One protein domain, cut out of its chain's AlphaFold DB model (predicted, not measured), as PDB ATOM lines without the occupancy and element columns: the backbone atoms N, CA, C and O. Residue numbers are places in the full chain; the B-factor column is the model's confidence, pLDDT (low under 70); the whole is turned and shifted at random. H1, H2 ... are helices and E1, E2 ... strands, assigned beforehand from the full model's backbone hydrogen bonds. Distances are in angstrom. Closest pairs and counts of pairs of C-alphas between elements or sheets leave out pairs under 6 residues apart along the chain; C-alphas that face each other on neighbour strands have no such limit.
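Overview. This is residues 3 to 63 of the 211 residues of an uncharacterized protein of uncultured Butyricicoccus sp (UniProt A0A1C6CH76). Four short helices form a small cluster: H1, H3 and H4 lie roughly side by side with their centres in a triangle, and H2 packs on H3 and H4 toward one end of the long axis. At the other end are two very short strands, E1 and E2, near each other but each pairing with no named strand, with the loop of residues 5 to 10 beyond them. The printed part has 61 residues, with four named helices and two named strands that follow along the chain in the order E1, H1, H2, H3, H4, E2, and its class is mostly helix. It is compact, with a radius of gyration of the C-alphas of 10.9 A, and spans 31 by 25 by 15 A.

Along the chain. After Phe 3, whose C-alpha is at (-15.184, 147.671, 485.727), a stretch with no named element leads to E1, residues 11 to 13. H1, residues 14 to 22, begins at C-alpha 14 at (-14.770, 146.849, 480.015) and is 12.0 A long. H2 is residues 31 to 35, 6.1 A long. H3, residues 42 to 48, is 10.1 A long, and H4, residues 50 to 57, is 10.5 A long. E2, residues 60 to 62, ends at C-alpha 62 at (-10.701, 147.906, 489.122). E1 measures 7.1 A and E2 6.3 A.

Arrangement. H4 is the hub and touches the three other helices. H1 touches H4, with the C-alphas of Phe 21 and Met 57 closest at 6.3 A; they run the same way at a shallow tilt of 29 degrees. H3 and H4 touch only at the corner by their link, with the C-alphas of Arg 46 and Ala 53 closest at 5.2 A. They run opposite ways at a shallow tilt of 34 degrees, only just short of steep. H2 touches H3, the closest C-alphas being those of Met 32 and Cys 42, 5.4 A apart. H2 and H4 only just touch, with 3 pairs of C-alphas within 8 A, the closest those of Met 32 and Ala 53 at 6.5 A. H1 and H3 are close but not clearly touching, with the C-alphas of Asp 14 and Arg 46 closest at 7.7 A. H1 and H2 are apart. E1 and E2 are near each other, and each pairs with no named strand. The closest C-alphas of H4 and E2 are those of Ala 54 and Glu 60, 5.6 A apart. Each O i to N i+4 pair is within hydrogen-bond range in H1, H2 and H4; in H3 it is 2 of 3.

Size, cuts and confidence. The two C-alphas farthest apart, those of Thr 8 and Asp 38, are 32.8 A apart. The printed part has no cut and no long link. The mean pLDDT of the printed part is 79.9, and residues 28 to 29, 37 to 39 and 63 are under 70.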
ATOM      1  N   PHE A   3     -14.355 146.587 485.215       87.88
ATOM      2  CA  PHE A   3     -15.184 147.671 485.727       87.88
ATOM      3  C   PHE A   3     -16.112 147.120 486.800       87.88
ATOM      4  O   PHE A   3     -16.779 146.107 486.591       87.88
ATOM      5  N   ARG A   4     -16.155 147.773 487.957       84.88
ATOM      6  CA  ARG A   4     -17.001 147.388 489.084       84.88
ATOM      7  C   ARG A   4     -18.164 148.350 489.218       84.88
ATOM      8  O   ARG A   4     -17.981 149.562 489.187       84.88
ATOM      9  N   ASN A   5     -19.363 147.805 489.363       84.75
ATOM     10  CA  ASN A   5     -20.547 148.582 489.680       84.75
ATOM     11  C   ASN A   5     -20.516 148.921 491.184       84.75
ATOM     12  O   ASN A   5     -20.521 147.992 491.997       84.75
ATOM     13  N   PRO A   6     -20.484 150.204 491.580       80.50
ATOM     14  CA  PRO A   6     -20.421 150.590 492.989       80.50
ATOM     15  C   PRO A   6     -21.722 150.294 493.757       80.50
ATOM     16  O   PRO A   6     -21.679 150.093 494.968       80.50
ATOM     17  N   GLU A   7     -22.871 150.219 493.078       80.12
ATOM     18  CA  GLU A   7     -24.177 149.966 493.704       80.12
ATOM     19  C   GLU A   7     -24.434 148.473 493.943       80.12
ATOM     20  O   GLU A   7     -24.985 148.091 494.976       80.12
ATOM     21  N   THR A   8     -24.042 147.615 492.996       81.81
ATOM     22  CA  THR A   8     -24.304 146.163 493.067       81.81
ATOM     23  C   THR A   8     -23.077 145.337 493.442       81.81
ATOM     24  O   THR A   8     -23.206 144.159 493.767       81.81
ATOM     25  N   GLY A   9     -21.880 145.925 493.377       78.62
ATOM     26  CA  GLY A   9     -20.607 145.228 493.548       78.62
ATOM     27  C   GLY A   9     -20.217 144.316 492.379       78.62
ATOM     28  O   GLY A   9     -19.169 143.677 492.456       78.62
ATOM     29  N   GLU A  10     -21.024 144.248 491.314       83.69
ATOM     30  CA  GLU A  10     -20.790 143.397 490.142       83.69
ATOM     31  C   GLU A  10     -19.536 143.844 489.378       83.69
ATOM     32  O   GLU A  10     -19.401 145.018 489.035       83.69
ATOM     33  N   VAL A  11     -18.631 142.907 489.087       84.25
ATOM     34  CA  VAL A  11     -17.415 143.156 488.302       84.25
ATOM     35  C   VAL A  11     -17.608 142.611 486.891       84.25
ATOM     36  O   VAL A  11     -17.913 141.436 486.702       84.25
ATOM     37  N   LEU A  12     -17.427 143.474 485.899       82.44
ATOM     38  CA  LEU A  12     -17.609 143.200 484.478       82.44
ATOM     39  C   LEU A  12     -16.323 143.494 483.717       82.44
ATOM     40  O   LEU A  12     -15.502 144.302 484.153       82.44
ATOM     41  N   THR A  13     -16.153 142.893 482.544       84.69
ATOM     42  CA  THR A  13     -15.126 143.381 481.617       84.69
ATOM     43  C   THR A  13     -15.528 144.749 481.065       84.69
ATOM     44  O   THR A  13     -16.716 145.073 480.966       84.69
ATOM     45  N   ASP A  14     -14.546 145.560 480.676       79.38
ATOM     46  CA  ASP A  14     -14.770 146.849 480.015       79.38
ATOM     47  C   ASP A  14     -15.664 146.715 478.764       79.38
ATOM     48  O   ASP A  14     -16.526 147.558 478.507       79.38
ATOM     49  N   GLU A  15     -15.533 145.608 478.026       82.56
ATOM     50  CA  GLU A  15     -16.403 145.256 476.896       82.56
ATOM     51  C   GLU A  15     -17.850 144.978 477.306       82.56
ATOM     52  O   GLU A  15     -18.783 145.495 476.687       82.56
ATOM     53  N   GLN A  16     -18.061 144.189 478.358       83.69
ATOM     54  CA  GLN A  16     -19.400 143.859 478.846       83.69
ATOM     55  C   GLN A  16     -20.113 145.087 479.412       83.69
ATOM     56  O   GLN A  16     -21.298 145.294 479.135       83.69
ATOM     57  N   ALA A  17     -19.395 145.920 480.168       84.94
ATOM     58  CA  ALA A  17     -19.914 147.177 480.690       84.94
ATOM     59  C   ALA A  17     -20.333 148.112 479.544       84.94
ATOM     60  O   ALA A  17     -21.453 148.627 479.549       84.94
ATOM     61  N   GLN A  18     -19.495 148.237 478.506       84.00
ATOM     62  CA  GLN A  18     -19.831 149.016 477.316       84.00
ATOM     63  C   GLN A  18     -21.051 148.459 476.583       84.00
ATOM     64  O   GLN A  18     -21.942 149.224 476.227       84.00
ATOM     65  N   LEU A  19     -21.134 147.144 476.371       83.44
ATOM     66  CA  LEU A  19     -22.283 146.529 475.703       83.44
ATOM     67  C   LEU A  19     -23.587 146.802 476.457       83.44
ATOM     68  O   LEU A  19     -24.595 147.119 475.828       83.44
ATOM     69  N   ARG A  20     -23.572 146.725 477.795       84.88
ATOM     70  CA  ARG A  20     -24.735 147.069 478.627       84.88
ATOM     71  C   ARG A  20     -25.083 148.550 478.527       84.88
ATOM     72  O   ARG A  20     -26.255 148.880 478.380       84.88
ATOM     73  N   PHE A  21     -24.082 149.421 478.568       84.12
ATOM     74  CA  PHE A  21     -24.273 150.864 478.479       84.12
ATOM     75  C   PHE A  21     -24.811 151.304 477.110       84.12
ATOM     76  O   PHE A  21     -25.742 152.104 477.032       84.12
ATOM     77  N   CYS A  22     -24.263 150.752 476.027       82.88
ATOM     78  CA  CYS A  22     -24.649 151.060 474.653       82.88
ATOM     79  C   CYS A  22     -25.959 150.379 474.227       82.88
ATOM     80  O   CYS A  22     -26.537 150.759 473.206       82.88
ATOM     81  N   LYS A  23     -26.454 149.387 474.979       81.25
ATOM     82  CA  LYS A  23     -27.690 148.668 474.653       81.25
ATOM     83  C   LYS A  23     -28.873 149.637 474.590       81.25
ATOM     84  O   LYS A  23     -29.282 150.207 475.594       81.25
ATOM     85  N   GLY A  24     -29.438 149.793 473.394       72.00
ATOM     86  CA  GLY A  24     -30.582 150.676 473.154       72.00
ATOM     87  C   GLY A  24     -30.241 152.168 473.063       72.00
ATOM     88  O   GLY A  24     -31.162 152.978 473.044       72.00
ATOM     89  N   ARG A  25     -28.954 152.544 472.988       77.62
ATOM     90  CA  ARG A  25     -28.509 153.935 472.796       77.62
ATOM     91  C   ARG A  25     -27.969 154.156 471.383       77.62
ATOM     92  O   ARG A  25     -27.344 153.271 470.804       77.62
ATOM     93  N   HIS A  26     -28.162 155.357 470.841       74.50
ATOM     94  CA  HIS A  26     -27.565 155.749 469.564       74.50
ATOM     95  C   HIS A  26     -26.142 156.289 469.754       74.50
ATOM     96  O   HIS A  26     -25.898 157.166 470.578       74.50
ATOM     97  N   CYS A  27     -25.194 155.796 468.949       70.69
ATOM     98  CA  CYS A  27     -23.772 156.152 469.055       70.69
ATOM     99  C   CYS A  27     -23.480 157.647 468.827       70.69
ATOM    100  O   CYS A  27     -22.485 158.159 469.338       70.69
ATOM    101  N   CYS A  28     -24.343 158.352 468.090       66.44
ATOM    102  CA  CYS A  28     -24.204 159.783 467.802       66.44
ATOM    103  C   CYS A  28     -24.393 160.671 469.043       66.44
ATOM    104  O   CYS A  28     -23.889 161.788 469.070       66.44
ATOM    105  N   GLU A  29     -25.078 160.166 470.072       68.25
ATOM    106  CA  GLU A  29     -25.356 160.869 471.334       68.25
ATOM    107  C   GLU A  29     -24.640 160.203 472.519       68.25
ATOM    108  O   GLU A  29     -24.986 160.411 473.679       68.25
ATOM    109  N   CYS A  30     -23.648 159.353 472.238       77.50
ATOM    110  CA  CYS A  30     -22.897 158.676 473.281       77.50
ATOM    111  C   CYS A  30     -22.027 159.692 474.044       77.50
ATOM    112  O   CYS A  30     -21.193 160.341 473.406       77.50
ATOM    113  N   PRO A  31     -22.138 159.788 475.382       79.00
ATOM    114  CA  PRO A  31     -21.326 160.706 476.186       79.00
ATOM    115  C   PRO A  31     -19.818 160.539 475.956       79.00
ATOM    116  O   PRO A  31     -19.094 161.521 475.889       79.00
ATOM    117  N   MET A  32     -19.350 159.311 475.706       79.88
ATOM    118  CA  MET A  32     -17.939 159.038 475.390       79.88
ATOM    119  C   MET A  32     -17.475 159.657 474.069       79.88
ATOM    120  O   MET A  32     -16.318 160.021 473.933       79.88
ATOM    121  N   ASN A  33     -18.365 159.756 473.079       74.56
ATOM    122  CA  ASN A  33     -18.050 160.397 471.802       74.56
ATOM    123  C   ASN A  33     -18.071 161.930 471.942       74.56
ATOM    124  O   ASN A  33     -17.341 162.631 471.254       74.56
ATOM    125  N   GLN A  34     -18.903 162.451 472.849       76.50
ATOM    126  CA  GLN A  34     -18.978 163.884 473.147       76.50
ATOM    127  C   GLN A  34     -17.785 164.373 473.974       76.50
ATOM    128  O   GLN A  34     -17.313 165.482 473.746       76.50
ATOM    129  N   GLU A  35     -17.294 163.552 474.905       73.56
ATOM    130  CA  GLU A  35     -16.119 163.859 475.728       73.56
ATOM    131  C   GLU A  35     -14.789 163.463 475.062       73.56
ATOM    132  O   GLU A  35     -13.727 163.819 475.567       73.56
ATOM    133  N   SER A  36     -14.818 162.774 473.914       71.75
ATOM    134  CA  SER A  36     -13.599 162.422 473.181       71.75
ATOM    135  C   SER A  36     -12.933 163.668 472.574       71.75
ATOM    136  O   SER A  36     -13.543 164.318 471.718       71.75
ATOM    137  N   PRO A  37     -11.666 163.974 472.928       64.94
ATOM    138  CA  PRO A  37     -10.921 165.094 472.346       64.94
ATOM    139  C   PRO A  37     -10.786 164.979 470.820       64.94
ATOM    140  O   PRO A  37     -10.882 165.976 470.104       64.94
ATOM    141  N   ASP A  38     -10.641 163.744 470.333       69.00
ATOM    142  CA  ASP A  38     -10.366 163.412 468.934       69.00
ATOM    143  C   ASP A  38     -11.608 162.897 468.177       69.00
ATOM    144  O   ASP A  38     -11.500 162.405 467.051       69.00
ATOM    145  N   LYS A  39     -12.811 163.034 468.765       69.06
ATOM    146  CA  LYS A  39     -14.082 162.493 468.231       69.06
ATOM    147  C   LYS A  39     -14.005 160.993 467.918       69.06
ATOM    148  O   LYS A  39     -14.541 160.514 466.914       69.06
ATOM    149  N   GLU A  40     -13.306 160.249 468.766       71.00
ATOM    150  CA  GLU A  40     -13.214 158.802 468.659       71.00
ATOM    151  C   GLU A  40     -14.552 158.144 469.004       71.00
ATOM    152  O   GLU A  40     -15.317 158.591 469.862       71.00
ATOM    153  N   CYS A  41     -14.830 157.014 468.353       75.25
ATOM    154  CA  CYS A  41     -15.985 156.211 468.717       75.25
ATOM    155  C   CYS A  41     -15.819 155.649 470.139       75.25
ATOM    156  O   CYS A  41     -14.709 155.456 470.631       75.25
ATOM    157  N   CYS A  42     -16.936 155.318 470.790       76.31
ATOM    158  CA  CYS A  42     -16.948 154.836 472.175       76.31
ATOM    159  C   CYS A  42     -16.002 153.647 472.451       76.31
ATOM    160  O   CYS A  42     -15.545 153.484 473.575       76.31
ATOM    161  N   VAL A  43     -15.683 152.818 471.447       78.62
ATOM    162  CA  VAL A  43     -14.712 151.714 471.566       78.62
ATOM    163  C   VAL A  43     -13.270 152.227 471.651       78.62
ATOM    164  O   VAL A  43     -12.497 151.694 472.441       78.62
ATOM    165  N   GLY A  44     -12.915 153.245 470.860       77.94
ATOM    166  CA  GLY A  44     -11.598 153.890 470.906       77.94
ATOM    167  C   GLY A  44     -11.392 154.613 472.231       77.94
ATOM    168  O   GLY A  44     -10.478 154.266 472.976       77.94
ATOM    169  N   PHE A  45     -12.351 155.470 472.594       81.94
ATOM    170  CA  PHE A  45     -12.319 156.250 473.833       81.94
ATOM    171  C   PHE A  45     -12.187 155.380 475.093       81.94
ATOM    172  O   PHE A  45     -11.451 155.713 476.015       81.94
ATOM    173  N   ARG A  46     -12.852 154.216 475.135       83.44
ATOM    174  CA  ARG A  46     -12.742 153.265 476.256       83.44
ATOM    175  C   ARG A  46     -11.318 152.734 476.449       83.44
ATOM    176  O   ARG A  46     -10.921 152.466 477.577       83.44
ATOM    177  N   LYS A  47     -10.574 152.546 475.355       80.38
ATOM    178  CA  LYS A  47      -9.204 152.020 475.390       80.38
ATOM    179  C   LYS A  47      -8.190 153.098 475.760       80.38
ATOM    180  O   LYS A  47      -7.265 152.806 476.508       80.38
ATOM    181  N   SER A  48      -8.360 154.312 475.241       80.44
ATOM    182  CA  SER A  48      -7.475 155.449 475.519       80.44
ATOM    183  C   SER A  48      -7.738 156.081 476.892       80.44
ATOM    184  O   SER A  48      -6.799 156.536 477.542       80.44
ATOM    185  N   HIS A  49      -8.986 156.047 477.374       83.31
ATOM    186  CA  HIS A  49      -9.417 156.682 478.625       83.31
ATOM    187  C   HIS A  49     -10.304 155.758 479.486       83.31
ATOM    188  O   HIS A  49     -11.482 156.050 479.707       83.31
ATOM    189  N   PRO A  50      -9.769 154.642 480.017       81.75
ATOM    190  CA  PRO A  50     -10.564 153.638 480.728       81.75
ATOM    191  C   PRO A  50     -11.230 154.165 482.008       81.75
ATOM    192  O   PRO A  50     -12.376 153.812 482.278       81.75
ATOM    193  N   HIS A  51     -10.562 155.047 482.758       83.50
ATOM    194  CA  HIS A  51     -11.127 155.672 483.964       83.50
ATOM    195  C   HIS A  51     -12.297 156.597 483.642       83.50
ATOM    196  O   HIS A  51     -13.351 156.511 484.272       83.50
ATOM    197  N   GLU A  52     -12.141 157.423 482.611       85.81
ATOM    198  CA  GLU A  52     -13.187 158.344 482.175       85.81
ATOM    199  C   GLU A  52     -14.374 157.587 481.572       85.81
ATOM    200  O   GLU A  52     -15.533 157.873 481.869       85.81
ATOM    201  N   ALA A  53     -14.097 156.542 480.790       86.06
ATOM    202  CA  ALA A  53     -15.124 155.673 480.239       86.06
ATOM    203  C   ALA A  53     -15.908 154.934 481.334       86.06
ATOM    204  O   ALA A  53     -17.133 154.855 481.247       86.06
ATOM    205  N   ALA A  54     -15.240 154.421 482.372       87.25
ATOM    206  CA  ALA A  54     -15.910 153.801 483.513       87.25
ATOM    207  C   ALA A  54     -16.801 154.816 484.246       87.25
ATOM    208  O   ALA A  54     -17.991 154.548 484.428       87.25
ATOM    209  N   ARG A  55     -16.274 156.017 484.537       88.12
ATOM    210  CA  ARG A  55     -17.017 157.125 485.163       88.12
ATOM    211  C   ARG A  55     -18.292 157.463 484.388       88.12
ATOM    212  O   ARG A  55     -19.365 157.551 484.981       88.12
ATOM    213  N   LEU A  56     -18.195 157.595 483.065       86.81
ATOM    214  CA  LEU A  56     -19.336 157.896 482.190       86.81
ATOM    215  C   LEU A  56     -20.387 156.783 482.146       86.81
ATOM    216  O   LEU A  56     -21.564 157.052 481.899       86.81
ATOM    217  N   MET A  57     -19.979 155.539 482.385       86.00
ATOM    218  CA  MET A  57     -20.885 154.395 482.462       86.00
ATOM    219  C   MET A  57     -21.425 154.130 483.871       86.00
ATOM    220  O   MET A  57     -22.282 153.259 484.016       86.00
ATOM    221  N   GLY A  58     -20.955 154.863 484.885       86.06
ATOM    222  CA  GLY A  58     -21.318 154.645 486.286       86.06
ATOM    223  C   GLY A  58     -20.598 153.460 486.936       86.06
ATOM    224  O   GLY A  58     -21.131 152.862 487.865       86.06
ATOM    225  N   TYR A  59     -19.414 153.101 486.439       88.12
ATOM    226  CA  TYR A  59     -18.554 152.072 487.018       88.12
ATOM    227  C   TYR A  59     -17.258 152.684 487.552       88.12
ATOM    228  O   TYR A  59     -16.820 153.751 487.124       88.12
ATOM    229  N   GLU A  60     -16.605 151.954 488.442       86.31
ATOM    230  CA  GLU A  60     -15.245 152.227 488.894       86.31
ATOM    231  C   GLU A  60     -14.278 151.281 488.178       86.31
ATOM    232  O   GLU A  60     -14.590 150.106 487.959       86.31
ATOM    233  N   VAL A  61     -13.101 151.776 487.790       83.06
ATOM    234  CA  VAL A  61     -12.050 150.905 487.253       83.06
ATOM    235  C   VAL A  61     -11.466 150.109 488.405       83.06
ATOM    236  O   VAL A  61     -10.990 150.678 489.382       83.06
ATOM    237  N   VAL A  62     -11.492 148.789 488.276       80.69
ATOM    238  CA  VAL A  62     -10.701 147.906 489.122       80.69
ATOM    239  C   VAL A  62      -9.345 147.784 488.451       80.69
ATOM    240  O   VAL A  62      -9.216 147.150 487.397       80.69
ATOM    241  N   GLU A  63      -8.353 148.448 489.035       65.75
ATOM    242  CA  GLU A  63      -6.955 148.198 488.718       65.75
ATOM    243  C   GLU A  63      -6.633 146.789 489.227       65.75
ATOM    244  O   GLU A  63      -6.607 146.523 490.428       65.75
TER     245      GLU A  63